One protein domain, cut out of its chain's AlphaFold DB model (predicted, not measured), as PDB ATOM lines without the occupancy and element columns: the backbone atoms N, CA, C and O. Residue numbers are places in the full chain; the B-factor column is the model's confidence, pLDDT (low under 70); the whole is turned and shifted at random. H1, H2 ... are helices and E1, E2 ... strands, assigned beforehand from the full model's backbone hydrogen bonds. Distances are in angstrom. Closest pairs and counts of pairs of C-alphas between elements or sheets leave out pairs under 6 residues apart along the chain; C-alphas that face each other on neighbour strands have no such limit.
ATOM      1  N   ASN A   2     289.530 327.213 294.504       80.69
ATOM      2  CA  ASN A   2     289.425 326.874 295.925       80.69
ATOM      3  C   ASN A   2     288.039 326.291 296.233       80.69
ATOM      4  O   ASN A   2     287.067 326.584 295.536       80.69
ATOM      5  N   TYR A   3     287.950 325.469 297.280       79.12
ATOM      6  CA  TYR A   3     286.684 324.860 297.683       79.12
ATOM      7  C   TYR A   3     285.624 325.942 297.953       79.12
ATOM      8  O   TYR A   3     285.883 326.899 298.684       79.12
ATOM      9  N   GLY A   4     284.454 325.807 297.323       81.31
ATOM     10  CA  GLY A   4     283.371 326.792 297.376       81.31
ATOM     11  C   GLY A   4     283.363 327.856 296.280       81.31
ATOM     12  O   GLY A   4     282.508 328.737 296.311       81.31
ATOM     13  N   TRP A   5     284.258 327.760 295.299       83.94
ATOM     14  CA  TRP A   5     284.293 328.631 294.124       83.94
ATOM     15  C   TRP A   5     284.267 327.814 292.829       83.94
ATOM     16  O   TRP A   5     284.812 326.711 292.770       83.94
ATOM     17  N   THR A   6     283.658 328.364 291.780       75.75
ATOM     18  CA  THR A   6     283.468 327.733 290.467       75.75
ATOM     19  C   THR A   6     283.651 328.739 289.319       75.75
ATOM     20  O   THR A   6     283.895 329.925 289.547       75.75
ATOM     21  N   GLY A   7     283.556 328.261 288.076       71.69
ATOM     22  CA  GLY A   7     283.794 329.032 286.850       71.69
ATOM     23  C   GLY A   7     285.231 328.931 286.330       71.69
ATOM     24  O   GLY A   7     286.131 328.454 287.019       71.69
ATOM     25  N   GLU A   8     285.456 329.385 285.094       71.06
ATOM     26  CA  GLU A   8     286.778 329.354 284.438       71.06
ATOM     27  C   GLU A   8     287.816 330.218 285.172       71.06
ATOM     28  O   GLU A   8     288.995 329.880 285.197       71.06
ATOM     29  N   LYS A   9     287.358 331.303 285.809       75.00
ATOM     30  CA  LYS A   9     288.178 332.240 286.589       75.00
ATOM     31  C   LYS A   9     288.009 332.092 288.101       75.00
ATOM     32  O   LYS A   9     288.541 332.906 288.845       75.00
ATOM     33  N   CYS A  10     287.260 331.088 288.561       79.25
ATOM     34  CA  CYS A  10     287.033 330.839 289.986       79.25
ATOM     35  C   CYS A  10     286.442 332.026 290.769       79.25
ATOM     36  O   CYS A  10     286.653 332.146 291.973       79.25
ATOM     37  N   ASP A  11     285.698 332.894 290.092       80.56
ATOM     38  CA  ASP A  11     285.129 334.138 290.611       80.56
ATOM     39  C   ASP A  11     283.644 334.016 290.989       80.56
ATOM     40  O   ASP A  11     283.035 334.980 291.458       80.56
ATOM     41  N   ILE A  12     283.060 332.827 290.824       78.12
ATOM     42  CA  ILE A  12     281.661 332.535 291.141       78.12
ATOM     43  C   ILE A  12     281.616 331.693 292.419       78.12
ATOM     44  O   ILE A  12     282.183 330.604 292.453       78.12
ATOM     45  N   GLU A  13     280.945 332.165 293.475       82.38
ATOM     46  CA  GLU A  13     280.710 331.351 294.681       82.38
ATOM     47  C   GLU A  13     279.787 330.179 294.314       82.38
ATOM     48  O   GLU A  13     278.710 330.391 293.756       82.38
ATOM     49  N   ASP A  14     280.209 328.948 294.608       83.56
ATOM     50  CA  ASP A  14     279.419 327.745 294.348       83.56
ATOM     51  C   ASP A  14     278.298 327.618 295.398       83.56
ATOM     52  O   ASP A  14     278.585 327.369 296.577       83.56
ATOM     53  N   PRO A  15     277.011 327.732 295.017       84.81
ATOM     54  CA  PRO A  15     275.901 327.591 295.954       84.81
ATOM     55  C   PRO A  15     275.882 326.229 296.665       84.81
ATOM     56  O   PRO A  15     275.447 326.137 297.816       84.81
ATOM     57  N   CYS A  16     276.396 325.173 296.029       85.62
ATOM     58  CA  CYS A  16     276.438 323.829 296.602       85.62
ATOM     59  C   CYS A  16     277.409 323.686 297.778       85.62
ATOM     60  O   CYS A  16     277.290 322.749 298.568       85.62
ATOM     61  N   TYR A  17     278.317 324.643 297.970       86.81
ATOM     62  CA  TYR A  17     279.222 324.647 299.116       86.81
ATOM     63  C   TYR A  17     278.505 324.883 300.446       86.81
ATOM     64  O   TYR A  17     278.834 324.259 301.455       86.81
ATOM     65  N   ARG A  18     277.495 325.761 300.461       84.31
ATOM     66  CA  ARG A  18     276.710 326.059 301.673       84.31
ATOM     67  C   ARG A  18     275.426 325.239 301.777       84.31
ATOM     68  O   ARG A  18     274.761 325.282 302.811       84.31
ATOM     69  N   HIS A  19     275.084 324.493 300.730       83.94
ATOM     70  CA  HIS A  19     273.862 323.710 300.643       83.94
ATOM     71  C   HIS A  19     274.180 322.239 300.368       83.94
ATOM     72  O   HIS A  19     274.261 321.799 299.226       83.94
ATOM     73  N   SER A  20     274.353 321.469 301.443       85.38
ATOM     74  CA  SER A  20     274.617 320.031 301.354       85.38
ATOM     75  C   SER A  20     273.335 319.235 301.100       85.38
ATOM     76  O   SER A  20     272.327 319.425 301.783       85.38
ATOM     77  N   CYS A  21     273.395 318.303 300.151       87.00
ATOM     78  CA  CYS A  21     272.342 317.321 299.909       87.00
ATOM     79  C   CYS A  21     272.515 316.079 300.793       87.00
ATOM     80  O   CYS A  21     273.574 315.854 301.384       87.00
ATOM     81  N   SER A  22     271.467 315.257 300.882       89.62
ATOM     82  CA  SER A  22     271.541 313.948 301.539       89.62
ATOM     83  C   SER A  22     272.654 313.077 300.927       89.62
ATOM     84  O   SER A  22     272.926 313.202 299.730       89.62
ATOM     85  N   PRO A  23     273.280 312.169 301.701       84.38
ATOM     86  CA  PRO A  23     274.287 311.250 301.170       84.38
ATOM     87  C   PRO A  23     273.768 310.476 299.949       84.38
ATOM     88  O   PRO A  23     272.638 309.990 299.966       84.38
ATOM     89  N   GLY A  24     274.586 310.379 298.898       78.81
ATOM     90  CA  GLY A  24     274.204 309.744 297.627       78.81
ATOM     91  C   GLY A  24     273.330 310.616 296.715       78.81
ATOM     92  O   GLY A  24     272.761 310.125 295.748       78.81
ATOM     93  N   SER A  25     273.174 311.905 297.023       84.69
ATOM     94  CA  SER A  25     272.519 312.878 296.145       84.69
ATOM     95  C   SER A  25     273.518 313.913 295.640       84.69
ATOM     96  O   SER A  25     274.414 314.344 296.366       84.69
ATOM     97  N   LEU A  26     273.320 314.339 294.400       81.06
ATOM     98  CA  LEU A  26     274.071 315.387 293.738       81.06
ATOM     99  C   LEU A  26     273.449 316.752 294.030       81.06
ATOM    100  O   LEU A  26     272.240 316.933 293.879       81.06
ATOM    101  N   CYS A  27     274.283 317.725 294.389       85.19
ATOM    102  CA  CYS A  27     273.882 319.124 294.415       85.19
ATOM    103  C   CYS A  27     274.131 319.771 293.052       85.19
ATOM    104  O   CYS A  27     275.237 319.691 292.519       85.19
ATOM    105  N   VAL A  28     273.112 320.435 292.512       80.62
ATOM    106  CA  VAL A  28     273.188 321.194 291.261       80.62
ATOM    107  C   VAL A  28     272.797 322.641 291.531       80.62
ATOM    108  O   VAL A  28     271.701 322.907 292.027       80.62
ATOM    109  N   ALA A  29     273.673 323.581 291.183       79.62
ATOM    110  CA  ALA A  29     273.355 325.005 291.201       79.62
ATOM    111  C   ALA A  29     272.366 325.344 290.073       79.62
ATOM    112  O   ALA A  29     272.566 324.941 288.926       79.62
ATOM    113  N   ILE A  30     271.301 326.083 290.386       75.38
ATOM    114  CA  ILE A  30     270.283 326.457 289.397       75.38
ATOM    115  C   ILE A  30     270.696 327.780 288.727       75.38
ATOM    116  O   ILE A  30     270.854 328.780 289.434       75.38
ATOM    117  N   PRO A  31     270.858 327.826 287.389       66.94
ATOM    118  CA  PRO A  31     271.199 329.055 286.683       66.94
ATOM    119  C   PRO A  31     270.042 330.065 286.704       66.94
ATOM    120  O   PRO A  31     268.863 329.714 286.648       66.94
ATOM    121  N   ILE A  32     270.399 331.349 286.763       64.62
ATOM    122  CA  ILE A  32     269.486 332.482 286.993       64.62
ATOM    123  C   ILE A  32     268.455 332.658 285.856       64.62
ATOM    124  O   ILE A  32     267.374 333.194 286.083       64.62
ATOM    125  N   GLU A  33     268.739 332.158 284.649       61.09
ATOM    126  CA  GLU A  33     267.921 332.361 283.438       61.09
ATOM    127  C   GLU A  33     266.523 331.704 283.475       61.09
ATOM    128  O   GLU A  33     265.718 331.929 282.574       61.09
ATOM    129  N   GLN A  34     266.187 330.938 284.519       55.84
ATOM    130  CA  GLN A  34     264.873 330.296 284.675       55.84
ATOM    131  C   GLN A  34     263.859 331.066 285.540       55.84
ATOM    132  O   GLN A  34     262.810 330.511 285.883       55.84
ATOM    133  N   ARG A  35     264.115 332.326 285.919       53.47
ATOM    134  CA  ARG A  35     263.131 333.107 286.686       53.47
ATOM    135  C   ARG A  35     262.951 334.521 286.138       53.47
ATOM    136  O   ARG A  35     263.907 335.282 286.030       53.47
ATOM    137  N   GLU A  36     261.703 334.866 285.819       63.16
ATOM    138  CA  GLU A  36     261.303 336.243 285.534       63.16
ATOM    139  C   GLU A  36     261.589 337.152 286.748       63.16
ATOM    140  O   GLU A  36     261.233 336.833 287.881       63.16
ATOM    141  N   GLU A  37     262.202 338.297 286.441       62.19
ATOM    142  CA  GLU A  37     262.267 339.554 287.199       62.19
ATOM    143  C   GLU A  37     263.127 339.685 288.476       62.19
ATOM    144  O   GLU A  37     262.844 339.168 289.552       62.19
ATOM    145  N   TYR A  38     264.118 340.578 288.345       49.59
ATOM    146  CA  TYR A  38     264.702 341.441 289.378       49.59
ATOM    147  C   TYR A  38     265.231 340.771 290.654       49.59
ATOM    148  O   TYR A  38     264.652 340.870 291.733       49.59
ATOM    149  N   SER A  39     266.460 340.261 290.591       41.84
ATOM    150  CA  SER A  39     267.400 340.408 291.707       41.84
ATOM    151  C   SER A  39     268.816 340.544 291.165       41.84
ATOM    152  O   SER A  39     269.395 339.609 290.627       41.84
ATOM    153  N   LEU A  40     269.369 341.749 291.303       45.16
ATOM    154  CA  LEU A  40     270.808 341.998 291.258       45.16
ATOM    155  C   LEU A  40     271.441 341.265 292.454       45.16
ATOM    156  O   LEU A  40     271.625 341.849 293.519       45.16
ATOM    157  N   GLY A  41     271.678 339.965 292.311       44.75
ATOM    158  CA  GLY A  41     272.232 339.113 293.356       44.75
ATOM    159  C   GLY A  41     272.145 337.646 292.959       44.75
ATOM    160  O   GLY A  41     271.073 337.163 292.608       44.75
ATOM    161  N   TYR A  42     273.286 336.962 292.993       51.16
ATOM    162  CA  TYR A  42     273.419 335.525 292.767       51.16
ATOM    163  C   TYR A  42     272.309 334.744 293.491       51.16
ATOM    164  O   TYR A  42     272.116 334.904 294.697       51.16
ATOM    165  N   THR A  43     271.559 333.904 292.775       58.59
ATOM    166  CA  THR A  43     270.552 333.044 293.404       58.59
ATOM    167  C   THR A  43     271.265 331.887 294.095       58.59
ATOM    168  O   THR A  43     271.878 331.062 293.426       58.59
ATOM    169  N   SER A  44     271.154 331.758 295.418       64.94
ATOM    170  CA  SER A  44     271.676 330.607 296.178       64.94
ATOM    171  C   SER A  44     270.811 329.343 296.022       64.94
ATOM    172  O   SER A  44     270.708 328.526 296.935       64.94
ATOM    173  N   ALA A  45     270.092 329.216 294.906       76.50
ATOM    174  CA  ALA A  45     269.161 328.126 294.681       76.50
ATOM    175  C   ALA A  45     269.923 326.890 294.199       76.50
ATOM    176  O   ALA A  45     270.628 326.931 293.190       76.50
ATOM    177  N   VAL A  46     269.744 325.785 294.917       81.62
ATOM    178  CA  VAL A  46     270.265 324.476 294.534       81.62
ATOM    179  C   VAL A  46     269.128 323.483 294.374       81.62
ATOM    180  O   VAL A  46     268.084 323.600 295.023       81.62
ATOM    181  N   GLN A  47     269.350 322.477 293.542       82.69
ATOM    182  CA  GLN A  47     268.515 321.292 293.470       82.69
ATOM    183  C   GLN A  47     269.334 320.076 293.893       82.69
ATOM    184  O   GLN A  47     270.412 319.829 293.361       82.69
ATOM    185  N   CYS A  48     268.801 319.312 294.843       85.38
ATOM    186  CA  CYS A  48     269.328 317.999 295.177       85.38
ATOM    187  C   CYS A  48     268.662 316.965 294.285       85.38
ATOM    188  O   CYS A  48     267.432 316.877 294.259       85.38
ATOM    189  N   ILE A  49     269.470 316.195 293.575       80.25
ATOM    190  CA  ILE A  49     268.984 315.134 292.707       80.25
ATOM    191  C   ILE A  49     269.604 313.834 293.178       80.25
ATOM    192  O   ILE A  49     270.798 313.779 293.465       80.25
ATOM    193  N   GLN A  50     268.786 312.803 293.329       84.12
ATOM    194  CA  GLN A  50     269.301 311.504 293.734       84.12
ATOM    195  C   GLN A  50     270.233 310.973 292.637       84.12
ATOM    196  O   GLN A  50     270.006 311.205 291.453       84.12
ATOM    197  N   ALA A  51     271.318 310.324 293.033       82.50
ATOM    198  CA  ALA A  51     272.214 309.620 292.126       82.50
ATOM    199  C   ALA A  51     272.091 308.111 292.384       82.50
ATOM    200  O   ALA A  51     271.449 307.690 293.351       82.50
TER     201      ALA A  51
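AT A GLANCE: This is residues 2 to 51 of the 146 residues of an uncharacterized protein of Gongylonema pulchrum (UniProt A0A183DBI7). There is little regular structure here: a two-stranded hairpin, E1 and E2, has the short helix H1 beside it, residues 2 to 14 folded into a small loop beyond H1, and residues 33 to 40 sticking out from the hairpin's long link. The printed part has 50 residues, with one named helix and two named strands in the order H1, E1, E2; the sheet is antiparallel and the class mixed, with 14 residues in named elements. It is only just loose, close to compact, with a radius of gyration of the C-alphas of 12.0 A, and spans 34 by 26 by 16 A.

IN THESE COORDINATES: Find C-alpha 15 at (275.901, 327.591, 295.954), where H1, residues 15 to 18, begins. E1, residues 25 to 29, runs 13.1 A; E2, residues 46 to 50, runs 13.0 A to C-alpha 50 at (269.301, 311.504, 293.734).

HOW THE PARTS SIT: In the hairpin, N 26 and O 49 are within hydrogen-bond range at 2.7 A; the strands' directions differ by 154 degrees. The closest C-alphas of H1 and E1, Cys 16 and Cys 27, are 5.8 A apart. H1 is too short for an O i to N i+4 pair; its one O i to N i+3 pair is within range.

THE WHOLE: The printed part has no cut. The link E1 to E2 is long, and its residues 31 to 44 have pLDDT under 70.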